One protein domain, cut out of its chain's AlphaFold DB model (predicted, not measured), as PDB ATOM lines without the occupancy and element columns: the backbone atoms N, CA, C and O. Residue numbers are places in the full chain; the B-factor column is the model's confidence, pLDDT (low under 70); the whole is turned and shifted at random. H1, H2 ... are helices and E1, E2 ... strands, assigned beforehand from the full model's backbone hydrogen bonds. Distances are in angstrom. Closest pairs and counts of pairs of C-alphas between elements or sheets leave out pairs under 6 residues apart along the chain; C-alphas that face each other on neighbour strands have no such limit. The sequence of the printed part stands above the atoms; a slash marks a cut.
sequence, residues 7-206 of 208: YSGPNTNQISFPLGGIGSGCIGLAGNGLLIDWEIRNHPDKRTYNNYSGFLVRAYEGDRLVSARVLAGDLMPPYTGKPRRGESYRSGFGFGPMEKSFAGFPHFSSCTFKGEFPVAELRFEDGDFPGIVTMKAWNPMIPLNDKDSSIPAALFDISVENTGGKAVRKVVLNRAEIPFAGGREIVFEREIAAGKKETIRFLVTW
ATOM      1  N   TYR A   7     -58.640 -44.658  40.612       95.31
ATOM      2  CA  TYR A   7     -57.941 -45.925  40.441       95.31
ATOM      3  C   TYR A   7     -56.480 -45.803  40.878       95.31
ATOM      4  O   TYR A   7     -55.800 -44.821  40.590       95.31
ATOM      5  N   SER A   8     -55.977 -46.831  41.556       93.88
ATOM      6  CA  SER A   8     -54.580 -46.937  41.983       93.88
ATOM      7  C   SER A   8     -54.135 -48.399  42.027       93.88
ATOM      8  O   SER A   8     -54.966 -49.325  42.003       93.88
ATOM      9  N   GLY A   9     -52.816 -48.610  42.069       92.12
ATOM     10  CA  GLY A   9     -52.206 -49.937  42.127       92.12
ATOM     11  C   GLY A   9     -52.662 -50.827  40.962       92.12
ATOM     12  O   GLY A   9     -52.766 -50.347  39.838       92.12
ATOM     13  N   PRO A  10     -53.012 -52.106  41.191       92.12
ATOM     14  CA  PRO A  10     -53.391 -53.024  40.112       92.12
ATOM     15  C   PRO A  10     -54.580 -52.573  39.247       92.12
ATOM     16  O   PRO A  10     -54.719 -53.043  38.120       92.12
ATOM     17  N   ASN A  11     -55.432 -51.664  39.740       92.56
ATOM     18  CA  ASN A  11     -56.588 -51.173  38.983       92.56
ATOM     19  C   ASN A  11     -56.189 -50.254  37.816       92.56
ATOM     20  O   ASN A  11     -56.994 -50.041  36.914       92.56
ATOM     21  N   THR A  12     -54.960 -49.729  37.796       94.06
ATOM     22  CA  THR A  12     -54.473 -48.870  36.706       94.06
ATOM     23  C   THR A  12     -54.038 -49.659  35.465       94.06
ATOM     24  O   THR A  12     -53.974 -49.096  34.374       94.06
ATOM     25  N   ASN A  13     -53.805 -50.974  35.590       91.88
ATOM     26  CA  ASN A  13     -53.229 -51.826  34.539       91.88
ATOM     27  C   ASN A  13     -54.045 -51.934  33.247       91.88
ATOM     28  O   ASN A  13     -53.498 -52.300  32.205       91.88
ATOM     29  N   GLN A  14     -55.354 -51.705  33.333       91.50
ATOM     30  CA  GLN A  14     -56.280 -51.879  32.210       91.50
ATOM     31  C   GLN A  14     -56.805 -50.545  31.671       91.50
ATOM     32  O   GLN A  14     -57.681 -50.533  30.810       91.50
ATOM     33  N   ILE A  15     -56.283 -49.422  32.167       95.31
ATOM     34  CA  ILE A  15     -56.702 -48.099  31.724       95.31
ATOM     35  C   ILE A  15     -55.941 -47.738  30.447       95.31
ATOM     36  O   ILE A  15     -54.713 -47.749  30.423       95.31
ATOM     37  N   SER A  16     -56.697 -47.379  29.413       95.69
ATOM     38  CA  SER A  16     -56.234 -46.648  28.235       95.69
ATOM     39  C   SER A  16     -57.253 -45.548  27.957       95.69
ATOM     40  O   SER A  16     -58.263 -45.781  27.291       95.69
ATOM     41  N   PHE A  17     -57.025 -44.370  28.527       97.25
ATOM     42  CA  PHE A  17     -57.935 -43.239  28.405       97.25
ATOM     43  C   PHE A  17     -57.695 -42.507  27.075       97.25
ATOM     44  O   PHE A  17     -56.564 -42.095  26.820       97.25
ATOM     45  N   PRO A  18     -58.707 -42.361  26.204       95.69
ATOM     46  CA  PRO A  18     -58.498 -41.835  24.861       95.69
ATOM     47  C   PRO A  18     -58.331 -40.312  24.874       95.69
ATOM     48  O   PRO A  18     -59.223 -39.587  25.311       95.69
ATOM     49  N   LEU A  19     -57.211 -39.825  24.336       95.88
ATOM     50  CA  LEU A  19     -56.959 -38.404  24.100       95.88
ATOM     51  C   LEU A  19     -56.927 -38.135  22.594       95.88
ATOM     52  O   LEU A  19     -55.940 -38.419  21.918       95.88
ATOM     53  N   GLY A  20     -58.027 -37.612  22.064       94.00
ATOM     54  CA  GLY A  20     -58.165 -37.234  20.660       94.00
ATOM     55  C   GLY A  20     -59.595 -36.822  20.333       94.00
ATOM     56  O   GLY A  20     -60.532 -37.170  21.053       94.00
ATOM     57  N   GLY A  21     -59.767 -36.040  19.273       92.81
ATOM     58  CA  GLY A  21     -61.084 -35.653  18.777       92.81
ATOM     59  C   GLY A  21     -61.795 -36.784  18.027       92.81
ATOM     60  O   GLY A  21     -61.179 -37.764  17.593       92.81
ATOM     61  N   ILE A  22     -63.103 -36.625  17.835       92.69
ATOM     62  CA  ILE A  22     -63.962 -37.530  17.065       92.69
ATOM     63  C   ILE A  22     -63.372 -37.737  15.666       92.69
ATOM     64  O   ILE A  22     -63.064 -36.784  14.958       92.69
ATOM     65  N   GLY A  23     -63.183 -39.000  15.276       90.94
ATOM     66  CA  GLY A  23     -62.665 -39.369  13.955       90.94
ATOM     67  C   GLY A  23     -61.207 -38.978  13.693       90.94
ATOM     68  O   GLY A  23     -60.700 -39.278  12.620       90.94
ATOM     69  N   SER A  24     -60.521 -38.350  14.653       91.44
ATOM     70  CA  SER A  24     -59.174 -37.801  14.463       91.44
ATOM     71  C   SER A  24     -58.039 -38.784  14.767       91.44
ATOM     72  O   SER A  24     -56.869 -38.483  14.535       91.44
ATOM     73  N   GLY A  25     -58.382 -39.966  15.282       91.81
ATOM     74  CA  GLY A  25     -57.443 -40.826  15.993       91.81
ATOM     75  C   GLY A  25     -57.269 -40.390  17.449       91.81
ATOM     76  O   GLY A  25     -57.853 -39.395  17.886       91.81
ATOM     77  N   CYS A  26     -56.494 -41.141  18.225       92.88
ATOM     78  CA  CYS A  26     -56.209 -40.793  19.614       92.88
ATOM     79  C   CYS A  26     -54.853 -41.318  20.090       92.88
ATOM     80  O   CYS A  26     -54.265 -42.227  19.507       92.88
ATOM     81  N   ILE A  27     -54.369 -40.719  21.174       93.56
ATOM     82  CA  ILE A  27     -53.268 -41.230  21.986       93.56
ATOM     83  C   ILE A  27     -53.894 -41.777  23.269       93.56
ATOM     84  O   ILE A  27     -54.650 -41.074  23.944       93.56
ATOM     85  N   GLY A  28     -53.606 -43.025  23.618       95.62
ATOM     86  CA  GLY A  28     -54.019 -43.602  24.891       95.62
ATOM     87  C   GLY A  28     -53.179 -43.072  26.052       95.62
ATOM     88  O   GLY A  28     -51.950 -43.062  25.998       95.62
ATOM     89  N   LEU A  29     -53.829 -42.676  27.143       96.81
ATOM     90  CA  LEU A  29     -53.182 -42.400  28.423       96.81
ATOM     91  C   LEU A  29     -53.367 -43.600  29.352       96.81
ATOM     92  O   LEU A  29     -54.483 -43.919  29.772       96.81
ATOM     93  N   ALA A  30     -52.265 -44.279  29.653       95.81
ATOM     94  CA  ALA A  30     -52.248 -45.414  30.558       95.81
ATOM     95  C   ALA A  30     -52.567 -44.976  31.995       95.81
ATOM     96  O   ALA A  30     -52.262 -43.855  32.402       95.81
ATOM     97  N   GLY A  31     -53.103 -45.889  32.807       96.12
ATOM     98  CA  GLY A  31     -53.437 -45.601  34.208       96.12
ATOM     99  C   GLY A  31     -52.239 -45.227  35.087       96.12
ATOM    100  O   GLY A  31     -52.418 -44.660  36.162       96.12
ATOM    101  N   ASN A  32     -51.019 -45.529  34.645       94.94
ATOM    102  CA  ASN A  32     -49.787 -45.102  35.300       94.94
ATOM    103  C   ASN A  32     -49.186 -43.823  34.688       94.94
ATOM    104  O   ASN A  32     -48.104 -43.444  35.102       94.94
ATOM    105  N   GLY A  33     -49.829 -43.172  33.715       95.06
ATOM    106  CA  GLY A  33     -49.372 -41.909  33.115       95.06
ATOM    107  C   GLY A  33     -48.546 -42.024  31.832       95.06
ATOM    108  O   GLY A  33     -48.236 -41.002  31.224       95.06
ATOM    109  N   LEU A  34     -48.222 -43.236  31.372       93.38
ATOM    110  CA  LEU A  34     -47.541 -43.425  30.086       93.38
ATOM    111  C   LEU A  34     -48.465 -43.146  28.892       93.38
ATOM    112  O   LEU A  34     -49.657 -43.447  28.933       93.38
ATOM    113  N   LEU A  35     -47.886 -42.652  27.795       92.50
ATOM    114  CA  LEU A  35     -48.576 -42.526  26.510       92.50
ATOM    115  C   LEU A  35     -48.445 -43.831  25.716       92.50
ATOM    116  O   LEU A  35     -47.340 -44.254  25.364       92.50
ATOM    117  N   ILE A  36     -49.576 -44.457  25.423       92.31
ATOM    118  CA  ILE A  36     -49.713 -45.756  24.755       92.31
ATOM    119  C   ILE A  36     -50.688 -45.649  23.584       92.31
ATOM    120  O   ILE A  36     -51.317 -44.613  23.404       92.31
ATOM    121  N   ASP A  37     -50.829 -46.721  22.807       91.56
ATOM    122  CA  ASP A  37     -51.893 -46.881  21.809       91.56
ATOM    123  C   ASP A  37     -52.021 -45.654  20.890       91.56
ATOM    124  O   ASP A  37     -53.025 -44.945  20.904       91.56
ATOM    125  N   TRP A  38     -50.958 -45.362  20.136       89.88
ATOM    126  CA  TRP A  38     -50.877 -44.187  19.263       89.88
ATOM    127  C   TRP A  38     -51.678 -44.409  17.974       89.88
ATOM    128  O   TRP A  38     -51.119 -44.581  16.895       89.88
ATOM    129  N   GLU A  39     -53.002 -44.418  18.092       90.81
ATOM    130  CA  GLU A  39     -53.959 -44.666  17.013       90.81
ATOM    131  C   GLU A  39     -54.207 -43.414  16.167       90.81
ATOM    132  O   GLU A  39     -55.316 -42.882  16.102       90.81
ATOM    133  N   ILE A  40     -53.158 -42.925  15.516       87.81
ATOM    134  CA  ILE A  40     -53.191 -41.756  14.631       87.81
ATOM    135  C   ILE A  40     -53.055 -42.189  13.162       87.81
ATOM    136  O   ILE A  40     -52.611 -43.299  12.868       87.81
ATOM    137  N   ARG A  41     -53.445 -41.324  12.214       82.81
ATOM    138  CA  ARG A  41     -53.348 -41.577  10.755       82.81
ATOM    139  C   ARG A  41     -54.082 -42.837  10.275       82.81
ATOM    140  O   ARG A  41     -53.609 -43.550   9.391       82.81
ATOM    141  N   ASN A  42     -55.245 -43.119  10.865       82.38
ATOM    142  CA  ASN A  42     -56.068 -44.291  10.546       82.38
ATOM    143  C   ASN A  42     -55.341 -45.639  10.717       82.38
ATOM    144  O   ASN A  42     -55.696 -46.622  10.064       82.38
ATOM    145  N   HIS A  43     -54.337 -45.702  11.596       84.25
ATOM    146  CA  HIS A  43     -53.633 -46.938  11.904       84.25
ATOM    147  C   HIS A  43     -54.035 -47.450  13.303       84.25
ATOM    148  O   HIS A  43     -53.830 -46.746  14.292       84.25
ATOM    149  N   PRO A  44     -54.644 -48.649  13.423       81.81
ATOM    150  CA  PRO A  44     -55.111 -49.195  14.701       81.81
ATOM    151  C   PRO A  44     -53.944 -49.774  15.524       81.81
ATOM    152  O   PRO A  44     -53.799 -50.991  15.683       81.81
ATOM    153  N   ASP A  45     -53.095 -48.881  16.027       85.44
ATOM    154  CA  ASP A  45     -51.842 -49.136  16.745       85.44
ATOM    155  C   ASP A  45     -52.042 -49.488  18.227       85.44
ATOM    156  O   ASP A  45     -51.410 -48.942  19.132       85.44
ATOM    157  N   LYS A  46     -52.905 -50.466  18.504       87.25
ATOM    158  CA  LYS A  46     -53.081 -50.990  19.864       87.25
ATOM    159  C   LYS A  46     -51.821 -51.680  20.383       87.25
ATOM    160  O   LYS A  46     -51.140 -52.410  19.660       87.25
ATOM    161  N   ARG A  47     -51.583 -51.538  21.687       84.25
ATOM    162  CA  ARG A  47     -50.430 -52.072  22.431       84.25
ATOM    163  C   ARG A  47     -49.099 -51.560  21.893       84.25
ATOM    164  O   ARG A  47     -48.091 -52.265  21.956       84.25
ATOM    165  N   THR A  48     -49.100 -50.351  21.348       81.44
ATOM    166  CA  THR A  48     -47.890 -49.700  20.861       81.44
ATOM    167  C   THR A  48     -47.429 -48.630  21.835       81.44
ATOM    168  O   THR A  48     -48.202 -48.064  22.607       81.44
ATOM    169  N   TYR A  49     -46.132 -48.362  21.772       84.06
ATOM    170  CA  TYR A  49     -45.507 -47.192  22.354       84.06
ATOM    171  C   TYR A  49     -44.825 -46.461  21.218       84.06
ATOM    172  O   TYR A  49     -44.292 -47.083  20.292       84.06
ATOM    173  N   ASN A  50     -44.793 -45.147  21.315       81.25
ATOM    174  CA  ASN A  50     -44.075 -44.328  20.368       81.25
ATOM    175  C   ASN A  50     -42.711 -43.949  20.947       81.25
ATOM    176  O   ASN A  50     -42.496 -42.828  21.410       81.25
ATOM    177  N   ASN A  51     -41.816 -44.939  20.981       81.88
ATOM    178  CA  ASN A  51     -40.526 -44.850  21.659       81.88
ATOM    179  C   ASN A  51     -40.671 -44.257  23.086       81.88
ATOM    180  O   ASN A  51     -41.706 -44.413  23.731       81.88
ATOM    181  N   TYR A  52     -39.653 -43.542  23.566       82.94
ATOM    182  CA  TYR A  52     -39.657 -42.828  24.846       82.94
ATOM    183  C   TYR A  52     -40.464 -41.521  24.764       82.94
ATOM    184  O   TYR A  52     -39.922 -40.444  25.011       82.94
ATOM    185  N   SER A  53     -41.735 -41.599  24.359       82.94
ATOM    186  CA  SER A  53     -42.631 -40.443  24.328       82.94
ATOM    187  C   SER A  53     -43.380 -40.277  25.637       82.94
ATOM    188  O   SER A  53     -44.197 -41.120  26.004       82.94
ATOM    189  N   GLY A  54     -43.131 -39.173  26.330       85.44
ATOM    190  CA  GLY A  54     -43.825 -38.852  27.565       85.44
ATOM    191  C   GLY A  54     -43.406 -37.499  28.112       85.44
ATOM    192  O   GLY A  54     -42.935 -36.629  27.385       85.44
ATOM    193  N   PHE A  55     -43.596 -37.337  29.414       87.50
ATOM    194  CA  PHE A  55     -43.190 -36.147  30.141       87.50
ATOM    195  C   PHE A  55     -42.212 -36.547  31.233       87.50
ATOM    196  O   PHE A  55     -42.327 -37.619  31.826       87.50
ATOM    197  N   LEU A  56     -41.252 -35.676  31.511       87.00
ATOM    198  CA  LEU A  56     -40.309 -35.842  32.608       87.00
ATOM    199  C   LEU A  56     -40.381 -34.626  33.523       87.00
ATOM    200  O   LEU A  56     -40.867 -33.569  33.142       87.00
ATOM    201  N   VAL A  57     -39.878 -34.773  34.734       87.06
ATOM    202  CA  VAL A  57     -39.645 -33.672  35.652       87.06
ATOM    203  C   VAL A  57     -38.246 -33.809  36.213       87.06
ATOM    204  O   VAL A  57     -37.755 -34.908  36.477       87.06
ATOM    205  N   ARG A  58     -37.591 -32.669  36.388       86.62
ATOM    206  CA  ARG A  58     -36.335 -32.561  37.119       86.62
ATOM    207  C   ARG A  58     -36.542 -31.609  38.286       86.62
ATOM    208  O   ARG A  58     -37.395 -30.731  38.225       86.62
ATOM    209  N   ALA A  59     -35.792 -31.828  39.345       86.38
ATOM    210  CA  ALA A  59     -35.755 -30.991  40.524       86.38
ATOM    211  C   ALA A  59     -34.289 -30.693  40.825       86.38
ATOM    212  O   ALA A  59     -33.468 -31.616  40.888       86.38
ATOM    213  N   TYR A  60     -33.967 -29.417  41.014       84.50
ATOM    214  CA  TYR A  60     -32.635 -28.957  41.379       84.50
ATOM    215  C   TYR A  60     -32.665 -28.194  42.706       84.50
ATOM    216  O   TYR A  60     -33.617 -27.475  43.006       84.50
ATOM    217  N   GLU A  61     -31.590 -28.311  43.479       82.19
ATOM    218  CA  GLU A  61     -31.254 -27.385  44.563       82.19
ATOM    219  C   GLU A  61     -30.085 -26.513  44.087       82.19
ATOM    220  O   GLU A  61     -28.956 -26.994  43.962       82.19
ATOM    221  N   GLY A  62     -30.345 -25.239  43.774       80.50
ATOM    222  CA  GLY A  62     -29.368 -24.442  43.023       80.50
ATOM    223  C   GLY A  62     -29.121 -25.074  41.648       80.50
ATOM    224  O   GLY A  62     -30.080 -25.329  40.925       80.50
ATOM    225  N   ASP A  63     -27.860 -25.379  41.330       83.38
ATOM    226  CA  ASP A  63     -27.461 -26.067  40.089       83.38
ATOM    227  C   ASP A  63     -27.315 -27.592  40.250       83.38
ATOM    228  O   ASP A  63     -27.045 -28.314  39.287       83.38
ATOM    229  N   ARG A  64     -27.502 -28.120  41.465       86.19
ATOM    230  CA  ARG A  64     -27.369 -29.552  41.746       86.19
ATOM    231  C   ARG A  64     -28.672 -30.275  41.425       86.19
ATOM    232  O   ARG A  64     -29.686 -30.022  42.071       86.19
ATOM    233  N   LEU A  65     -28.635 -31.214  40.477       87.19
ATOM    234  CA  LEU A  65     -29.757 -32.120  40.211       87.19
ATOM    235  C   LEU A  65     -29.990 -33.009  41.440       87.19
ATOM    236  O   LEU A  65     -29.107 -33.781  41.813       87.19
ATOM    237  N   VAL A  66     -31.167 -32.902  42.058       88.69
ATOM    238  CA  VAL A  66     -31.549 -33.742  43.206       88.69
ATOM    239  C   VAL A  66     -32.462 -34.888  42.805       88.69
ATOM    240  O   VAL A  66     -32.358 -35.970  43.371       88.69
ATOM    241  N   SER A  67     -33.324 -34.687  41.807       89.50
ATOM    242  CA  SER A  67     -34.195 -35.749  41.310       89.50
ATOM    243  C   SER A  67     -34.559 -35.530  39.846       89.50
ATOM    244  O   SER A  67     -34.724 -34.400  39.390       89.50
ATOM    245  N   ALA A  68     -34.683 -36.624  39.104       88.69
ATOM    246  CA  ALA A  68     -35.229 -36.659  37.756       88.69
ATOM    247  C   ALA A  68     -36.148 -37.876  37.658       88.69
ATOM    248  O   ALA A  68     -35.773 -38.961  38.113       88.69
ATOM    249  N   ARG A  69     -37.346 -37.690  37.103       91.12
ATOM    250  CA  ARG A  69     -38.378 -38.725  37.004       91.12
ATOM    251  C   ARG A  69     -39.142 -38.598  35.692       91.12
ATOM    252  O   ARG A  69     -39.418 -37.490  35.240       91.12
ATOM    253  N   VAL A  70     -39.517 -39.723  35.100       91.62
ATOM    254  CA  VAL A  70     -40.619 -39.790  34.133       91.62
ATOM    255  C   VAL A  70     -41.921 -39.563  34.897       91.62
ATOM    256  O   VAL A  70     -42.058 -40.052  36.019       91.62
ATOM    257  N   LEU A  71     -42.875 -38.833  34.311       92.88
ATOM    258  CA  LEU A  71     -44.235 -38.697  34.846       92.88
ATOM    259  C   LEU A  71     -45.018 -39.988  34.604       92.88
ATOM    260  O   LEU A  71     -45.954 -40.045  33.810       92.88
ATOM    261  N   ALA A  72     -44.564 -41.039  35.270       94.19
ATOM    262  CA  ALA A  72     -45.174 -42.345  35.294       94.19
ATOM    263  C   ALA A  72     -45.160 -42.873  36.730       94.19
ATOM    264  O   ALA A  72     -44.228 -42.594  37.483       94.19
ATOM    265  N   GLY A  73     -46.192 -43.620  37.102       94.88
ATOM    266  CA  GLY A  73     -46.176 -44.502  38.260       94.88
ATOM    267  C   GLY A  73     -45.553 -45.856  37.925       94.88
ATOM    268  O   GLY A  73     -45.333 -46.174  36.748       94.88
ATOM    269  N   ASP A  74     -45.358 -46.672  38.957       92.50
ATOM    270  CA  ASP A  74     -44.900 -48.053  38.826       92.50
ATOM    271  C   ASP A  74     -45.661 -48.823  37.739       92.50
ATOM    272  O   ASP A  74     -46.893 -48.789  37.626       92.50
ATOM    273  N   LEU A  75     -44.901 -49.572  36.940       90.19
ATOM    274  CA  LEU A  75     -45.480 -50.645  36.150       90.19
ATOM    275  C   LEU A  75     -45.881 -51.759  37.119       90.19
ATOM    276  O   LEU A  75     -45.052 -52.255  37.879       90.19
ATOM    277  N   MET A  76     -47.142 -52.174  37.098       89.94
ATOM    278  CA  MET A  76     -47.594 -53.258  37.968       89.94
ATOM    279  C   MET A  76     -47.353 -54.627  37.303       89.94
ATOM    280  O   MET A  76     -47.278 -54.720  36.070       89.94
ATOM    281  N   PRO A  77     -47.278 -55.719  38.090       89.62
ATOM    282  CA  PRO A  77     -47.228 -57.082  37.562       89.62
ATOM    283  C   PRO A  77     -48.343 -57.342  36.527       89.62
ATOM    284  O   PRO A  77     -49.412 -56.722  36.601       89.62
ATOM    285  N   PRO A  78     -48.136 -58.267  35.567       89.75
ATOM    286  CA  PRO A  78     -47.181 -59.383  35.624       89.75
ATOM    287  C   PRO A  78     -45.846 -59.164  34.893       89.75
ATOM    288  O   PRO A  78     -45.126 -60.132  34.676       89.75
ATOM    289  N   TYR A  79     -45.523 -57.943  34.453       89.25
ATOM    290  CA  TYR A  79     -44.287 -57.636  33.704       89.25
ATOM    291  C   TYR A  79     -44.076 -58.460  32.427       89.25
ATOM    292  O   TYR A  79     -42.980 -58.488  31.879       89.25
ATOM    293  N   THR A  80     -45.111 -59.131  31.923       86.56
ATOM    294  CA  THR A  80     -45.011 -59.893  30.679       86.56
ATOM    295  C   THR A  80     -45.076 -58.963  29.478       86.56
ATOM    296  O   THR A  80     -45.868 -58.015  29.449       86.56
ATOM    297  N   GLY A  81     -44.307 -59.292  28.443       85.12
ATOM    298  CA  GLY A  81     -44.454 -58.642  27.151       85.12
ATOM    299  C   GLY A  81     -45.819 -58.933  26.545       85.12
ATOM    300  O   GLY A  81     -46.438 -59.974  26.797       85.12
ATOM    301  N   LYS A  82     -46.300 -57.989  25.736       81.12
ATOM    302  CA  LYS A  82     -47.548 -58.117  24.983       81.12
ATOM    303  C   LYS A  82     -47.216 -58.399  23.514       81.12
ATOM    304  O   LYS A  82     -46.285 -57.792  22.991       81.12
ATOM    305  N   PRO A  83     -47.937 -59.318  22.850       79.62
ATOM    306  CA  PRO A  83     -47.730 -59.560  21.429       79.62
ATOM    307  C   PRO A  83     -48.154 -58.319  20.641       79.62
ATOM    308  O   PRO A  83     -49.203 -57.729  20.941       79.62
ATOM    309  N   ARG A  84     -47.357 -57.946  19.636       75.38
ATOM    310  CA  ARG A  84     -47.621 -56.797  18.766       75.38
ATOM    311  C   ARG A  84     -47.854 -57.250  17.331       75.38
ATOM    312  O   ARG A  84     -47.153 -58.115  16.811       75.38
ATOM    313  N   ARG A  85     -48.849 -56.655  16.675       69.00
ATOM    314  CA  ARG A  85     -49.134 -56.938  15.266       69.00
ATOM    315  C   ARG A  85     -47.948 -56.473  14.412       69.00
ATOM    316  O   ARG A  85     -47.513 -55.335  14.539       69.00
ATOM    317  N   GLY A  86     -47.442 -57.350  13.546       68.31
ATOM    318  CA  GLY A  86     -46.378 -57.020  12.591       68.31
ATOM    319  C   GLY A  86     -44.953 -56.980  13.158       68.31
ATOM    320  O   GLY A  86     -44.034 -56.682  12.402       68.31
ATOM    321  N   GLU A  87     -44.737 -57.296  14.441       69.88
ATOM    322  CA  GLU A  87     -43.387 -57.477  14.998       69.88
ATOM    323  C   GLU A  87     -42.999 -58.962  15.084       69.88
ATOM    324  O   GLU A  87     -43.832 -59.833  15.326       69.88
ATOM    325  N   SER A  88     -41.708 -59.237  14.860       64.75
ATOM    326  CA  SER A  88     -41.090 -60.571  14.934       64.75
ATOM    327  C   SER A  88     -41.054 -61.119  16.374       64.75
ATOM    328  O   SER A  88     -41.354 -60.398  17.324       64.75
ATOM    329  N   TYR A  89     -40.658 -62.393  16.506       60.44
ATOM    330  CA  TYR A  89     -40.476 -63.280  17.671       60.44
ATOM    331  C   TYR A  89     -39.970 -62.677  19.000       60.44
ATOM    332  O   TYR A  89     -39.899 -63.417  19.971       60.44
ATOM    333  N   ARG A  90     -39.608 -61.389  19.074       71.19
ATOM    334  CA  ARG A  90     -39.173 -60.656  20.277       71.19
ATOM    335  C   ARG A  90     -40.271 -59.768  20.883       71.19
ATOM    336  O   ARG A  90     -39.993 -58.682  21.378       71.19
ATOM    337  N   SER A  91     -41.524 -60.210  20.826       77.25
ATOM    338  CA  SER A  91     -42.647 -59.578  21.529       77.25
ATOM    339  C   SER A  91     -43.521 -60.647  22.184       77.25
ATOM    340  O   SER A  91     -43.480 -61.818  21.805       77.25
ATOM    341  N   GLY A  92     -44.322 -60.263  23.179       79.38
ATOM    342  CA  GLY A  92     -45.188 -61.202  23.892       79.38
ATOM    343  C   GLY A  92     -44.538 -61.878  25.098       79.38
ATOM    344  O   GLY A  92     -43.642 -61.333  25.744       79.38
ATOM    345  N   PHE A  93     -45.069 -63.044  25.456       83.94
ATOM    346  CA  PHE A  93     -44.703 -63.743  26.684       83.94
ATOM    347  C   PHE A  93     -43.199 -64.055  26.737       83.94
ATOM    348  O   PHE A  93     -42.622 -64.501  25.752       83.94
ATOM    349  N   GLY A  94     -42.567 -63.810  27.888       84.75
ATOM    350  CA  GLY A  94     -41.130 -64.041  28.099       84.75
ATOM    351  C   GLY A  94     -40.197 -62.886  27.709       84.75
ATOM    352  O   GLY A  94     -39.029 -62.928  28.078       84.75
ATOM    353  N   PHE A  95     -40.690 -61.834  27.041       86.31
ATOM    354  CA  PHE A  95     -39.858 -60.695  26.606       86.31
ATOM    355  C   PHE A  95     -39.859 -59.486  27.550       86.31
ATOM    356  O   PHE A  95     -39.169 -58.507  27.284       86.31
ATOM    357  N   GLY A  96     -40.588 -59.557  28.665       88.56
ATOM    358  CA  GLY A  96     -40.661 -58.451  29.617       88.56
ATOM    359  C   GLY A  96     -41.423 -57.224  29.087       88.56
ATOM    360  O   GLY A  96     -42.025 -57.272  28.010       88.56
ATOM    361  N   PRO A  97     -41.424 -56.107  29.835       87.94
ATOM    362  CA  PRO A  97     -41.955 -54.832  29.359       87.94
ATOM    363  C   PRO A  97     -41.246 -54.351  28.085       87.94
ATOM    364  O   PRO A  97     -40.091 -54.687  27.840       87.94
ATOM    365  N   MET A  98     -41.925 -53.537  27.272       82.19
ATOM    366  CA  MET A  98     -41.372 -53.088  25.991       82.19
ATOM    367  C   MET A  98     -40.137 -52.192  26.195       82.19
ATOM    368  O   MET A  98     -40.181 -51.246  26.977       82.19
ATOM    369  N   GLU A  99     -39.073 -52.424  25.417       75.19
ATOM    370  CA  GLU A  99     -37.763 -51.737  25.504       75.19
ATOM    371  C   GLU A  99     -37.850 -50.197  25.425       75.19
ATOM    372  O   GLU A  99     -36.940 -49.480  25.838       75.19
ATOM    373  N   LYS A 100     -38.982 -49.663  24.949       78.69
ATOM    374  CA  LYS A 100     -39.209 -48.228  24.775       78.69
ATOM    375  C   LYS A 100     -40.389 -47.653  25.558       78.69
ATOM    376  O   LYS A 100     -40.809 -46.543  25.280       78.69
ATOM    377  N   SER A 101     -40.913 -48.358  26.558       80.88
ATOM    378  CA  SER A 101     -42.030 -47.872  27.385       80.88
ATOM    379  C   SER A 101     -41.593 -47.062  28.614       80.88
ATOM    380  O   SER A 101     -42.347 -46.989  29.579       80.88
ATOM    381  N   PHE A 102     -40.351 -46.560  28.642       87.50
ATOM    382  CA  PHE A 102     -39.662 -46.081  29.856       87.50
ATOM    383  C   PHE A 102     -39.499 -47.126  30.972       87.50
ATOM    384  O   PHE A 102     -39.114 -46.776  32.089       87.50
ATOM    385  N   ALA A 103     -39.746 -48.411  30.697       85.31
ATOM    386  CA  ALA A 103     -39.503 -49.460  31.678       85.31
ATOM    387  C   ALA A 103     -38.026 -49.428  32.113       85.31
ATOM    388  O   ALA A 103     -37.129 -49.529  31.280       85.31
ATOM    389  N   GLY A 104     -37.786 -49.225  33.412       86.94
ATOM    390  CA  GLY A 104     -36.446 -49.101  34.000       86.94
ATOM    391  C   GLY A 104     -35.917 -47.671  34.176       86.94
ATOM    392  O   GLY A 104     -34.876 -47.493  34.802       86.94
ATOM    393  N   PHE A 105     -36.612 -46.641  33.682       90.50
ATOM    394  CA  PHE A 105     -36.243 -45.246  33.960       90.50
ATOM    395  C   PHE A 105     -36.692 -44.850  35.371       90.50
ATOM    396  O   PHE A 105     -37.698 -45.380  35.835       90.50
ATOM    397  N   PRO A 106     -36.029 -43.898  36.055       93.62
ATOM    398  CA  PRO A 106     -36.554 -43.333  37.296       93.62
ATOM    399  C   PRO A 106     -37.963 -42.759  37.088       93.62
ATOM    400  O   PRO A 106     -38.179 -41.957  36.178       93.62
ATOM    401  N   HIS A 107     -38.912 -43.159  37.924       93.94
ATOM    402  CA  HIS A 107     -40.332 -42.800  37.854       93.94
ATOM    403  C   HIS A 107     -40.905 -42.706  39.272       93.94
ATOM    404  O   HIS A 107     -40.193 -42.982  40.237       93.94
ATOM    405  N   PHE A 108     -42.141 -42.241  39.410       95.50
ATOM    406  CA  PHE A 108     -42.761 -42.082  40.720       95.50
ATOM    407  C   PHE A 108     -43.209 -43.435  41.268       95.50
ATOM    408  O   PHE A 108     -43.828 -44.220  40.554       95.50
ATOM    409  N   SER A 109     -42.975 -43.657  42.561       94.12
ATOM    410  CA  SER A 109     -43.381 -44.889  43.257       94.12
ATOM    411  C   SER A 109     -44.893 -45.143  43.245       94.12
ATOM    412  O   SER A 109     -45.357 -46.263  43.437       94.12
ATOM    413  N   SER A 110     -45.701 -44.096  43.050       92.44
ATOM    414  CA  SER A 110     -47.150 -44.233  42.989       92.44
ATOM    415  C   SER A 110     -47.793 -43.226  42.041       92.44
ATOM    416  O   SER A 110     -47.325 -42.100  41.852       92.44
ATOM    417  N   CYS A 111     -48.899 -43.662  41.440       95.56
ATOM    418  CA  CYS A 111     -49.769 -42.848  40.610       95.56
ATOM    419  C   CYS A 111     -51.226 -43.181  40.938       95.56
ATOM    420  O   CYS A 111     -51.625 -44.350  40.931       95.56
ATOM    421  N   THR A 112     -52.017 -42.148  41.207       97.00
ATOM    422  CA  THR A 112     -53.477 -42.250  41.284       97.00
ATOM    423  C   THR A 112     -54.073 -41.655  40.019       97.00
ATOM    424  O   THR A 112     -53.716 -40.542  39.643       97.00
ATOM    425  N   PHE A 113     -54.976 -42.394  39.380       98.00
ATOM    426  CA  PHE A 113     -55.652 -42.007  38.150       98.00
ATOM    427  C   PHE A 113     -57.134 -41.774  38.427       98.00
ATOM    428  O   PHE A 113     -57.837 -42.700  38.827       98.00
ATOM    429  N   LYS A 114     -57.625 -40.566  38.172       97.88
ATOM    430  CA  LYS A 114     -59.046 -40.233  38.182       97.88
ATOM    431  C   LYS A 114     -59.526 -40.038  36.747       97.88
ATOM    432  O   LYS A 114     -59.025 -39.158  36.053       97.88
ATOM    433  N   GLY A 115     -60.463 -40.866  36.295       96.06
ATOM    434  CA  GLY A 115     -60.938 -40.861  34.908       96.06
ATOM    435  C   GLY A 115     -62.398 -40.457  34.776       96.06
ATOM    436  O   GLY A 115     -63.274 -41.244  35.121       96.06
ATOM    437  N   GLU A 116     -62.657 -39.283  34.208       94.88
ATOM    438  CA  GLU A 116     -63.999 -38.758  33.938       94.88
ATOM    439  C   GLU A 116     -64.018 -38.157  32.524       94.88
ATOM    440  O   GLU A 116     -63.801 -36.960  32.343       94.88
ATOM    441  N   PHE A 117     -64.222 -38.997  31.499       93.88
ATOM    442  CA  PHE A 117     -64.160 -38.557  30.098       93.88
ATOM    443  C   PHE A 117     -65.009 -37.293  29.860       93.88
ATOM    444  O   PHE A 117     -66.190 -37.298  30.216       93.88
ATOM    445  N   PRO A 118     -64.444 -36.217  29.269       95.50
ATOM    446  CA  PRO A 118     -63.194 -36.147  28.488       95.50
ATOM    447  C   PRO A 118     -61.928 -35.734  29.262       95.50
ATOM    448  O   PRO A 118     -60.929 -35.357  28.651       95.50
ATOM    449  N   VAL A 119     -61.945 -35.784  30.595       97.50
ATOM    450  CA  VAL A 119     -60.831 -35.368  31.457       97.50
ATOM    451  C   VAL A 119     -60.289 -36.544  32.275       97.50
ATOM    452  O   VAL A 119     -61.028 -37.312  32.886       97.50
ATOM    453  N   ALA A 120     -58.970 -36.661  32.328       98.19
ATOM    454  CA  ALA A 120     -58.264 -37.512  33.271       98.19
ATOM    455  C   ALA A 120     -57.368 -36.654  34.169       98.19
ATOM    456  O   ALA A 120     -56.692 -35.741  33.694       98.19
ATOM    457  N   GLU A 121     -57.337 -36.962  35.460       98.25
ATOM    458  CA  GLU A 121     -56.440 -36.340  36.430       98.25
ATOM    459  C   GLU A 121     -55.540 -37.404  37.051       98.25
ATOM    460  O   GLU A 121     -56.005 -38.405  37.592       98.25
ATOM    461  N   LEU A 122     -54.234 -37.191  36.961       98.31
ATOM    462  CA  LEU A 122     -53.221 -38.061  37.528       98.31
ATOM    463  C   LEU A 122     -52.471 -37.310  38.614       98.31
ATOM    464  O   LEU A 122     -52.137 -36.131  38.462       98.31
ATOM    465  N   ARG A 123     -52.170 -38.015  39.696       97.50
ATOM    466  CA  ARG A 123     -51.357 -37.517  40.800       97.50
ATOM    467  C   ARG A 123     -50.204 -38.475  41.041       97.50
ATOM    468  O   ARG A 123     -50.442 -39.657  41.285       97.50
ATOM    469  N   PHE A 124     -48.988 -37.947  40.973       95.94
ATOM    470  CA  PHE A 124     -47.747 -38.691  41.127       95.94
ATOM    471  C   PHE A 124     -47.108 -38.375  42.479       95.94
ATOM    472  O   PHE A 124     -46.953 -37.200  42.828       95.94
ATOM    473  N   GLU A 125     -46.731 -39.414  43.224       91.69
ATOM    474  CA  GLU A 125     -46.108 -39.280  44.544       91.69
ATOM    475  C   GLU A 125     -44.910 -40.228  44.692       91.69
ATOM    476  O   GLU A 125     -44.945 -41.407  44.318       91.69
ATOM    477  N   ASP A 126     -43.828 -39.680  45.234       92.12
ATOM    478  CA  ASP A 126     -42.567 -40.361  45.513       92.12
ATOM    479  C   ASP A 126     -41.917 -39.634  46.695       92.12
ATOM    480  O   ASP A 126     -41.804 -38.408  46.671       92.12
ATOM    481  N   GLY A 127     -41.529 -40.375  47.737       88.69
ATOM    482  CA  GLY A 127     -40.923 -39.804  48.944       88.69
ATOM    483  C   GLY A 127     -39.577 -39.121  48.688       88.69
ATOM    484  O   GLY A 127     -39.199 -38.221  49.437       88.69
ATOM    485  N   ASP A 128     -38.894 -39.493  47.604       89.69
ATOM    486  CA  ASP A 128     -37.602 -38.928  47.211       89.69
ATOM    487  C   ASP A 128     -37.741 -37.737  46.246       89.69
ATOM    488  O   ASP A 128     -36.745 -37.102  45.876       89.69
ATOM    489  N   PHE A 129     -38.960 -37.418  45.796       90.31
ATOM    490  CA  PHE A 129     -39.213 -36.252  44.955       90.31
ATOM    491  C   PHE A 129     -39.662 -35.059  45.822       90.31
ATOM    492  O   PHE A 129     -40.623 -35.179  46.580       90.31
ATOM    493  N   PRO A 130     -39.015 -33.880  45.724       89.00
ATOM    494  CA  PRO A 130     -39.268 -32.746  46.619       89.00
ATOM    495  C   PRO A 130     -40.514 -31.935  46.210       89.00
ATOM    496  O   PRO A 130     -40.465 -30.713  46.074       89.00
ATOM    497  N   GLY A 131     -41.632 -32.610  45.953       88.88
ATOM    498  CA  GLY A 131     -42.856 -31.971  45.494       88.88
ATOM    499  C   GLY A 131     -43.969 -32.949  45.148       88.88
ATOM    500  O   GLY A 131     -43.819 -34.165  45.229       88.88
ATOM    501  N   ILE A 132     -45.091 -32.392  44.714       91.12
ATOM    502  CA  ILE A 132     -46.215 -33.146  44.164       91.12
ATOM    503  C   ILE A 132     -46.350 -32.758  42.696       91.12
ATOM    504  O   ILE A 132     -46.379 -31.570  42.363       91.12
ATOM    505  N   VAL A 133     -46.472 -33.755  41.820       93.88
ATOM    506  CA  VAL A 133     -46.771 -33.525  40.404       93.88
ATOM    507  C   VAL A 133     -48.177 -34.013  40.092       93.88
ATOM    508  O   VAL A 133     -48.559 -35.130  40.442       93.88
ATOM    509  N   THR A 134     -48.956 -33.178  39.410       97.00
ATOM    510  CA  THR A 134     -50.283 -33.539  38.903       97.00
ATOM    511  C   THR A 134     -50.352 -33.305  37.405       97.00
ATOM    512  O   THR A 134     -49.828 -32.306  36.915       97.00
ATOM    513  N   MET A 135     -51.037 -34.182  36.682       96.94
ATOM    514  CA  MET A 135     -51.304 -34.034  35.255       96.94
ATOM    515  C   MET A 135     -52.806 -34.086  35.022       96.94
ATOM    516  O   MET A 135     -53.443 -35.085  35.337       96.94
ATOM    517  N   LYS A 136     -53.363 -33.033  34.435       98.19
ATOM    518  CA  LYS A 136     -54.714 -33.047  33.881       98.19
ATOM    519  C   LYS A 136     -54.609 -33.225  32.373       98.19
ATOM    520  O   LYS A 136     -54.102 -32.338  31.694       98.19
ATOM    521  N   ALA A 137     -55.075 -34.351  31.859       97.81
ATOM    522  CA  ALA A 137     -55.076 -34.660  30.438       97.81
ATOM    523  C   ALA A 137     -56.505 -34.645  29.895       97.81
ATOM    524  O   ALA A 137     -57.416 -35.154  30.545       97.81
ATOM    525  N   TRP A 138     -56.719 -34.045  28.728       96.94
ATOM    526  CA  TRP A 138     -58.058 -33.912  28.161       96.94
ATOM    527  C   TRP A 138     -58.041 -33.721  26.644       96.94
ATOM    528  O   TRP A 138     -57.036 -33.318  26.056       96.94
ATOM    529  N   ASN A 139     -59.172 -34.015  26.008       92.75
ATOM    530  CA  ASN A 139     -59.439 -33.714  24.602       92.75
ATOM    531  C   ASN A 139     -60.620 -32.726  24.496       92.75
ATOM    532  O   ASN A 139     -61.428 -32.640  25.426       92.75
ATOM    533  N   PRO A 140     -60.749 -31.966  23.393       88.00
ATOM    534  CA  PRO A 140     -61.751 -30.906  23.261       88.00
ATOM    535  C   PRO A 140     -63.163 -31.444  22.957       88.00
ATOM    536  O   PRO A 140     -63.817 -30.985  22.030       88.00
ATOM    537  N   MET A 141     -63.659 -32.422  23.720       93.69
ATOM    538  CA  MET A 141     -65.006 -32.969  23.533       93.69
ATOM    539  C   MET A 141     -66.068 -31.992  24.051       93.69
ATOM    540  O   MET A 141     -66.203 -31.786  25.259       93.69
ATOM    541  N   ILE A 142     -66.855 -31.426  23.138       95.25
ATOM    542  CA  ILE A 142     -67.918 -30.462  23.425       95.25
ATOM    543  C   ILE A 142     -69.235 -31.024  22.870       95.25
ATOM    544  O   ILE A 142     -69.415 -31.083  21.650       95.25
ATOM    545  N   PRO A 143     -70.184 -31.438  23.733       93.44
ATOM    546  CA  PRO A 143     -71.482 -31.923  23.281       93.44
ATOM    547  C   PRO A 143     -72.151 -30.941  22.315       93.44
ATOM    548  O   PRO A 143     -72.184 -29.740  22.572       93.44
ATOM    549  N   LEU A 144     -72.703 -31.469  21.219       95.94
ATOM    550  CA  LEU A 144     -73.380 -30.706  20.157       95.94
ATOM    551  C   LEU A 144     -72.481 -29.758  19.336       95.94
ATOM    552  O   LEU A 144     -72.998 -28.999  18.522       95.94
ATOM    553  N   ASN A 145     -71.157 -29.819  19.502       97.06
ATOM    554  CA  ASN A 145     -70.192 -29.111  18.662       97.06
ATOM    555  C   ASN A 145     -69.194 -30.119  18.085       97.06
ATOM    556  O   ASN A 145     -68.130 -30.379  18.648       97.06
ATOM    557  N   ASP A 146     -69.577 -30.727  16.968       95.69
ATOM    558  CA  ASP A 146     -68.792 -31.727  16.247       95.69
ATOM    559  C   ASP A 146     -67.488 -31.146  15.691       95.69
ATOM    560  O   ASP A 146     -66.451 -31.807  15.757       95.69
ATOM    561  N   LYS A 147     -67.517 -29.901  15.206       95.12
ATOM    562  CA  LYS A 147     -66.350 -29.222  14.635       95.12
ATOM    563  C   LYS A 147     -65.190 -29.143  15.627       95.12
ATOM    564  O   LYS A 147     -64.091 -29.596  15.307       95.12
ATOM    565  N   ASP A 148     -65.433 -28.613  16.821       94.88
ATOM    566  CA  ASP A 148     -64.380 -28.480  17.833       94.88
ATOM    567  C   ASP A 148     -64.074 -29.831  18.499       94.88
ATOM    568  O   ASP A 148     -62.918 -30.125  18.808       94.88
ATOM    569  N   SER A 149     -65.078 -30.709  18.610       96.00
ATOM    570  CA  SER A 149     -64.892 -32.077  19.112       96.00
ATOM    571  C   SER A 149     -64.058 -32.967  18.199       96.00
ATOM    572  O   SER A 149     -63.597 -34.010  18.654       96.00
ATOM    573  N   SER A 150     -63.850 -32.592  16.935       94.50
ATOM    574  CA  SER A 150     -63.082 -33.372  15.952       94.50
ATOM    575  C   SER A 150     -61.627 -32.911  15.808       94.50
ATOM    576  O   SER A 150     -60.900 -33.421  14.956       94.50
ATOM    577  N   ILE A 151     -61.171 -31.954  16.626       93.50
ATOM    578  CA  ILE A 151     -59.793 -31.450  16.567       93.50
ATOM    579  C   ILE A 151     -58.802 -32.576  16.956       93.50
ATOM    580  O   ILE A 151     -58.948 -33.154  18.038       93.50
ATOM    581  N   PRO A 152     -57.767 -32.866  16.132       93.06
ATOM    582  CA  PRO A 152     -56.721 -33.853  16.429       93.06
ATOM    583  C   PRO A 152     -55.761 -33.317  17.498       93.06
ATOM    584  O   PRO A 152     -54.654 -32.867  17.193       93.06
ATOM    585  N   ALA A 153     -56.216 -33.294  18.751       91.88
ATOM    586  CA  ALA A 153     -55.470 -32.728  19.865       91.88
ATOM    587  C   ALA A 153     -55.591 -33.545  21.155       91.88
ATOM    588  O   ALA A 153     -56.674 -33.989  21.542       91.88
ATOM    589  N   ALA A 154     -54.468 -33.633  21.862       93.00
ATOM    590  CA  ALA A 154     -54.375 -34.026  23.260       93.00
ATOM    591  C   ALA A 154     -53.773 -32.863  24.062       93.00
ATOM    592  O   ALA A 154     -52.720 -32.326  23.699       93.00
ATOM    593  N   LEU A 155     -54.447 -32.460  25.138       93.88
ATOM    594  CA  LEU A 155     -54.039 -31.349  25.991       93.88
ATOM    595  C   LEU A 155     -53.611 -31.866  27.360       93.88
ATOM    596  O   LEU A 155     -54.261 -32.746  27.921       93.88
ATOM    597  N   PHE A 156     -52.532 -31.303  27.898       94.06
ATOM    598  CA  PHE A 156     -51.975 -31.691  29.192       94.06
ATOM    599  C   PHE A 156     -51.639 -30.452  30.013       94.06
ATOM    600  O   PHE A 156     -50.754 -29.688  29.636       94.06
ATOM    601  N   ASP A 157     -52.282 -30.289  31.161       95.06
ATOM    602  CA  ASP A 157     -51.882 -29.319  32.173       95.06
ATOM    603  C   ASP A 157     -51.062 -30.060  33.230       95.06
ATOM    604  O   ASP A 157     -51.594 -30.847  34.017       95.06
ATOM    605  N   ILE A 158     -49.752 -29.835  33.235       92.62
ATOM    606  CA  ILE A 158     -48.838 -30.441  34.199       92.62
ATOM    607  C   ILE A 158     -48.524 -29.398  35.253       92.62
ATOM    608  O   ILE A 158     -47.914 -28.367  34.956       92.62
ATOM    609  N   SER A 159     -48.931 -29.673  36.486       93.31
ATOM    610  CA  SER A 159     -48.612 -28.828  37.623       93.31
ATOM    611  C   SER A 159     -47.573 -29.469  38.522       93.31
ATOM    612  O   SER A 159     -47.657 -30.658  38.828       93.31
ATOM    613  N   VAL A 160     -46.647 -28.652  39.007       91.56
ATOM    614  CA  VAL A 160     -45.668 -29.042  40.017       91.56
ATOM    615  C   VAL A 160     -45.818 -28.117  41.209       91.56
ATOM    616  O   VAL A 160     -45.753 -26.895  41.074       91.56
ATOM    617  N   GLU A 161     -46.046 -28.710  42.370       90.75
ATOM    618  CA  GLU A 161     -46.101 -28.030  43.655       90.75
ATOM    619  C   GLU A 161     -44.834 -28.351  44.445       90.75
ATOM    620  O   GLU A 161     -44.528 -29.520  44.687       90.75
ATOM    621  N   ASN A 162     -44.093 -27.317  44.842       88.81
ATOM    622  CA  ASN A 162     -42.925 -27.481  45.698       88.81
ATOM    623  C   ASN A 162     -43.373 -27.556  47.163       88.81
ATOM    624  O   ASN A 162     -43.620 -26.529  47.798       88.81
ATOM    625  N   THR A 163     -43.455 -28.771  47.697       86.88
ATOM    626  CA  THR A 163     -43.782 -29.037  49.108       86.88
ATOM    627  C   THR A 163     -42.543 -29.132  50.002       86.88
ATOM    628  O   THR A 163     -42.667 -29.273  51.218       86.88
ATOM    629  N   GLY A 164     -41.342 -29.051  49.423       76.69
ATOM    630  CA  GLY A 164     -40.086 -29.088  50.159       76.69
ATOM    631  C   GLY A 164     -39.804 -27.794  50.925       76.69
ATOM    632  O   GLY A 164     -40.235 -26.703  50.556       76.69
ATOM    633  N   GLY A 165     -38.994 -27.900  51.983       68.25
ATOM    634  CA  GLY A 165     -38.537 -26.746  52.774       68.25
ATOM    635  C   GLY A 165     -37.465 -25.881  52.095       68.25
ATOM    636  O   GLY A 165     -36.989 -24.915  52.688       68.25
ATOM    637  N   LYS A 166     -37.054 -26.222  50.869       66.00
ATOM    638  CA  LYS A 166     -36.056 -25.496  50.071       66.00
ATOM    639  C   LYS A 166     -36.632 -25.172  48.693       66.00
ATOM    640  O   LYS A 166     -37.500 -25.881  48.189       66.00
ATOM    641  N   ALA A 167     -36.148 -24.099  48.070       60.78
ATOM    642  CA  ALA A 167     -36.538 -23.762  46.704       60.78
ATOM    643  C   ALA A 167     -36.070 -24.865  45.739       60.78
ATOM    644  O   ALA A 167     -34.869 -25.078  45.571       60.78
ATOM    645  N   VAL A 168     -37.026 -25.555  45.114       62.62
ATOM    646  CA  VAL A 168     -36.776 -26.496  44.026       62.62
ATOM    647  C   VAL A 168     -36.742 -25.685  42.743       62.62
ATOM    648  O   VAL A 168     -37.734 -25.096  42.303       62.62
ATOM    649  N   ARG A 169     -35.555 -25.618  42.158       60.47
ATOM    650  CA  ARG A 169     -35.320 -24.926  40.903       60.47
ATOM    651  C   ARG A 169     -35.529 -25.921  39.776       60.47
ATOM    652  O   ARG A 169     -34.981 -27.017  39.803       60.47
ATOM    653  N   LYS A 170     -36.298 -25.507  38.771       62.19
ATOM    654  CA  LYS A 170     -36.244 -26.035  37.405       62.19
ATOM    655  C   LYS A 170     -36.873 -27.418  37.186       62.19
ATOM    656  O   LYS A 170     -36.194 -28.438  37.132       62.19
ATOM    657  N   VAL A 171     -38.176 -27.400  36.908       55.25
ATOM    658  CA  VAL A 171     -38.907 -28.491  36.242       55.25
ATOM    659  C   VAL A 171     -38.534 -28.510  34.766       55.25
ATOM    660  O   VAL A 171     -38.929 -27.598  34.056       55.25
ATOM    661  N   VAL A 172     -37.802 -29.531  34.309       55.12
ATOM    662  CA  VAL A 172     -37.566 -29.790  32.876       55.12
ATOM    663  C   VAL A 172     -38.535 -30.854  32.390       55.12
ATOM    664  O   VAL A 172     -38.438 -32.003  32.816       55.12
ATOM    665  N   LEU A 173     -39.411 -30.474  31.466       55.66
ATOM    666  CA  LEU A 173     -40.280 -31.394  30.737       55.66
ATOM    667  C   LEU A 173     -39.528 -31.864  29.494       55.66
ATOM    668  O   LEU A 173     -39.158 -31.058  28.654       55.66
ATOM    669  N   ASN A 174     -39.207 -33.156  29.427       48.44
ATOM    670  CA  ASN A 174     -38.402 -33.729  28.350       48.44
ATOM    671  C   ASN A 174     -39.248 -34.697  27.506       48.44
ATOM    672  O   ASN A 174     -40.042 -35.462  28.040       48.44
ATOM    673  N   ARG A 175     -39.040 -34.607  26.187       57.56
ATOM    674  CA  ARG A 175     -39.287 -35.605  25.134       57.56
ATOM    675  C   ARG A 175     -40.633 -36.343  25.151       57.56
ATOM    676  O   ARG A 175     -40.755 -37.465  25.632       57.56
ATOM    677  N   ALA A 176     -41.565 -35.814  24.366       48.53
ATOM    678  CA  ALA A 176     -42.337 -36.675  23.486       48.53
ATOM    679  C   ALA A 176     -41.540 -36.797  22.179       48.53
ATOM    680  O   ALA A 176     -41.294 -35.785  21.522       48.53
ATOM    681  N   GLU A 177     -41.115 -37.995  21.774       51.47
ATOM    682  CA  GLU A 177     -40.818 -38.217  20.357       51.47
ATOM    683  C   GLU A 177     -42.148 -38.195  19.613       51.47
ATOM    684  O   GLU A 177     -42.612 -39.227  19.158       51.47
ATOM    685  N   ILE A 178     -42.801 -37.034  19.523       49.75
ATOM    686  CA  ILE A 178     -44.021 -36.894  18.734       49.75
ATOM    687  C   ILE A 178     -43.627 -37.331  17.328       49.75
ATOM    688  O   ILE A 178     -42.704 -36.744  16.741       49.75
ATOM    689  N   PRO A 179     -44.226 -38.410  16.811       45.66
ATOM    690  CA  PRO A 179     -43.746 -38.959  15.575       45.66
ATOM    691  C   PRO A 179     -44.033 -37.908  14.498       45.66
ATOM    692  O   PRO A 179     -45.004 -37.153  14.569       45.66
ATOM    693  N   PHE A 180     -43.143 -37.817  13.513       50.22
ATOM    694  CA  PHE A 180     -43.320 -36.969  12.326       50.22
ATOM    695  C   PHE A 180     -43.162 -35.444  12.516       50.22
ATOM    696  O   PHE A 180     -43.120 -34.737  11.513       50.22
ATOM    697  N   ALA A 181     -42.960 -34.926  13.736       46.28
ATOM    698  CA  ALA A 181     -42.599 -33.513  13.953       46.28
ATOM    699  C   ALA A 181     -41.083 -33.231  13.837       46.28
ATOM    700  O   ALA A 181     -40.658 -32.078  13.927       46.28
ATOM    701  N   GLY A 182     -40.270 -34.283  13.647       47.78
ATOM    702  CA  GLY A 182     -38.833 -34.258  13.917       47.78
ATOM    703  C   GLY A 182     -38.634 -34.066  15.417       47.78
ATOM    704  O   GLY A 182     -38.982 -33.018  15.942       47.78
ATOM    705  N   GLY A 183     -38.157 -35.086  16.135       50.78
ATOM    706  CA  GLY A 183     -38.066 -35.040  17.598       50.78
ATOM    707  C   GLY A 183     -37.419 -33.738  18.081       50.78
ATOM    708  O   GLY A 183     -36.225 -33.528  17.888       50.78
ATOM    709  N   ARG A 184     -38.220 -32.842  18.665       53.38
ATOM    710  CA  ARG A 184     -37.756 -31.591  19.261       53.38
ATOM    711  C   ARG A 184     -37.973 -31.693  20.755       53.38
ATOM    712  O   ARG A 184     -39.094 -31.886  21.219       53.38
ATOM    713  N   GLU A 185     -36.887 -31.579  21.504       59.06
ATOM    714  CA  GLU A 185     -36.971 -31.388  22.942       59.06
ATOM    715  C   GLU A 185     -37.560 -29.997  23.205       59.06
ATOM    716  O   GLU A 185     -37.015 -28.992  22.750       59.06
ATOM    717  N   ILE A 186     -38.691 -29.937  23.913       63.12
ATOM    718  CA  ILE A 186     -39.274 -28.675  24.371       63.12
ATOM    719  C   ILE A 186     -38.995 -28.561  25.863       63.12
ATOM    720  O   ILE A 186     -39.739 -29.092  26.681       63.12
ATOM    721  N   VAL A 187     -37.910 -27.870  26.205       65.69
ATOM    722  CA  VAL A 187     -37.534 -27.611  27.594       65.69
ATOM    723  C   VAL A 187     -38.242 -26.353  28.083       65.69
ATOM    724  O   VAL A 187     -38.036 -25.262  27.553       65.69
ATOM    725  N   PHE A 188     -39.043 -26.500  29.133       68.62
ATOM    726  CA  PHE A 188     -39.507 -25.378  29.941       68.62
ATOM    727  C   PHE A 188     -38.683 -25.314  31.216       68.62
ATOM    728  O   PHE A 188     -38.316 -26.349  31.756       68.62
ATOM    729  N   GLU A 189     -38.396 -24.105  31.695       74.88
ATOM    730  CA  GLU A 189     -37.670 -23.896  32.945       74.88
ATOM    731  C   GLU A 189     -38.373 -22.825  33.776       74.88
ATOM    732  O   GLU A 189     -38.611 -21.697  33.322       74.88
ATOM    733  N   ARG A 190     -38.728 -23.199  35.006       76.88
ATOM    734  CA  ARG A 190     -39.317 -22.312  36.009       76.88
ATOM    735  C   ARG A 190     -38.777 -22.657  37.389       76.88
ATOM    736  O   ARG A 190     -38.616 -23.828  37.731       76.88
ATOM    737  N   GLU A 191     -38.484 -21.626  38.167       80.94
ATOM    738  CA  GLU A 191     -38.219 -21.751  39.597       80.94
ATOM    739  C   GLU A 191     -39.550 -21.741  40.348       80.94
ATOM    740  O   GLU A 191     -40.400 -20.894  40.081       80.94
ATOM    741  N   ILE A 192     -39.727 -22.691  41.269       84.81
ATOM    742  CA  ILE A 192     -40.946 -22.824  42.063       84.81
ATOM    743  C   ILE A 192     -40.557 -22.627  43.526       84.81
ATOM    744  O   ILE A 192     -39.936 -23.491  44.153       84.81
ATOM    745  N   ALA A 193     -40.896 -21.460  44.075       84.56
ATOM    746  CA  ALA A 193     -40.652 -21.177  45.486       84.56
ATOM    747  C   ALA A 193     -41.383 -22.192  46.387       84.56
ATOM    748  O   ALA A 193     -42.392 -22.776  45.992       84.56
ATOM    749  N   ALA A 194     -40.875 -22.407  47.602       85.06
ATOM    750  CA  ALA A 194     -41.496 -23.322  48.559       85.06
ATOM    751  C   ALA A 194     -42.967 -22.939  48.822       85.06
ATOM    752  O   ALA A 194     -43.298 -21.759  48.972       85.06
ATOM    753  N   GLY A 195     -43.853 -23.936  48.833       85.88
ATOM    754  CA  GLY A 195     -45.301 -23.758  48.965       85.88
ATOM    755  C   GLY A 195     -45.981 -23.128  47.744       85.88
ATOM    756  O   GLY A 195     -47.142 -22.726  47.833       85.88
ATOM    757  N   LYS A 196     -45.279 -22.982  46.613       90.12
ATOM    758  CA  LYS A 196     -45.863 -22.519  45.348       90.12
ATOM    759  C   LYS A 196     -46.094 -23.675  44.390       90.12
ATOM    760  O   LYS A 196     -45.449 -24.721  44.458       90.12
ATOM    761  N   LYS A 197     -47.034 -23.439  43.480       90.25
ATOM    762  CA  LYS A 197     -47.446 -24.354  42.426       90.25
ATOM    763  C   LYS A 197     -47.376 -23.629  41.094       90.25
ATOM    764  O   LYS A 197     -47.938 -22.547  40.963       90.25
ATOM    765  N   GLU A 198     -46.744 -24.259  40.116       89.25
ATOM    766  CA  GLU A 198     -46.693 -23.780  38.735       89.25
ATOM    767  C   GLU A 198     -47.362 -24.789  37.812       89.25
ATOM    768  O   GLU A 198     -47.345 -25.987  38.090       89.25
ATOM    769  N   THR A 199     -47.974 -24.313  36.726       90.94
ATOM    770  CA  THR A 199     -48.643 -25.167  35.732       90.94
ATOM    771  C   THR A 199     -48.172 -24.831  34.330       90.94
ATOM    772  O   THR A 199     -48.167 -23.669  33.929       90.94
ATOM    773  N   ILE A 200     -47.821 -25.864  33.571       86.44
ATOM    774  CA  ILE A 200     -47.405 -25.765  32.174       86.44
ATOM    775  C   ILE A 200     -48.409 -26.543  31.333       86.44
ATOM    776  O   ILE A 200     -48.770 -27.669  31.676       86.44
ATOM    777  N   ARG A 201     -48.866 -25.930  30.238       89.38
ATOM    778  CA  ARG A 201     -49.836 -26.535  29.324       89.38
ATOM    779  C   ARG A 201     -49.149 -27.004  28.055       89.38
ATOM    780  O   ARG A 201     -48.428 -26.231  27.425       89.38
ATOM    781  N   PHE A 202     -49.416 -28.240  27.667       86.12
ATOM    782  CA  PHE A 202     -48.958 -28.836  26.421       86.12
ATOM    783  C   PHE A 202     -50.148 -29.107  25.526       86.12
ATOM    784  O   PHE A 202     -51.170 -29.626  25.970       86.12
ATOM    785  N   LEU A 203     -49.972 -28.784  24.254       87.19
ATOM    786  CA  LEU A 203     -50.877 -29.150  23.186       87.19
ATOM    787  C   LEU A 203     -50.097 -30.056  22.236       87.19
ATOM    788  O   LEU A 203     -49.114 -29.627  21.631       87.19
ATOM    789  N   VAL A 204     -50.528 -31.307  22.132       85.81
ATOM    790  CA  VAL A 204     -50.017 -32.263  21.151       85.81
ATOM    791  C   VAL A 204     -51.054 -32.369  20.048       85.81
ATOM    792  O   VAL A 204     -52.181 -32.780  20.313       85.81
ATOM    793  N   THR A 205     -50.678 -31.993  18.828       86.94
ATOM    794  CA  THR A 205     -51.521 -32.130  17.638       86.94
ATOM    795  C   THR A 205     -50.885 -33.063  16.624       86.94
ATOM    796  O   THR A 205     -49.671 -33.282  16.625       86.94
ATOM    797  N   TRP A 206     -51.709 -33.616  15.744       85.06
ATOM    798  CA  TRP A 206     -51.257 -34.433  14.625       85.06
ATOM    799  C   TRP A 206     -52.117 -34.180  13.391       85.06
ATOM    800  O   TRP A 206     -53.207 -33.618  13.467       85.06
TER     801      TRP A 206
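AT A GLANCE: This is residues 7 to 206 of the 208 residues of the protein "Glyco_hydr_116N domain-containing protein" of Lachnospiraceae bacterium (UniProt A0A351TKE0). With little regular structure, the domain is built on a twisted wall, E6-E7-E8-E9-E10, with the small sheets E1-E2-E3 and E4-E5 each partly face to face with it, and three long loops, residues 40 to 55, 74 to 109 and 162 to 196, link the strands. The 200 printed residues include two named helices and ten antiparallel strands, ordered H1, E1 to E8, H2, E9, E10: mostly strand, 79 residues in named elements. It is compact, with radius of gyration of the C-alphas 17.1 A and spans 49 by 47 by 34 A.

HOW THE PARTS SIT: H1, residues 9 to 14, only grazes the five-stranded sheet; 0 of 2 O i to N i+4 and 2 of 3 O i to N i+3 pairs are within hydrogen-bond range. E1, 16 to 19, and E2, 26 to 30, form a hairpin, N 17 and O 29 2.9 A apart.

IN THESE COORDINATES: E9, residues 153 to 161, is 26.0 A long; E10, 197 to 205, 26.3 A. C-alpha 9 is at (-52.206, -49.937, 42.127), C-alpha 205 at (-51.521, -32.130, 17.638).

THE WHOLE: The printed part has no cut. Residues 40 to 55, 74 to 109 and 162 to 196 are long links. Residues 85 to 89 and 165 to 188 have pLDDT under 70.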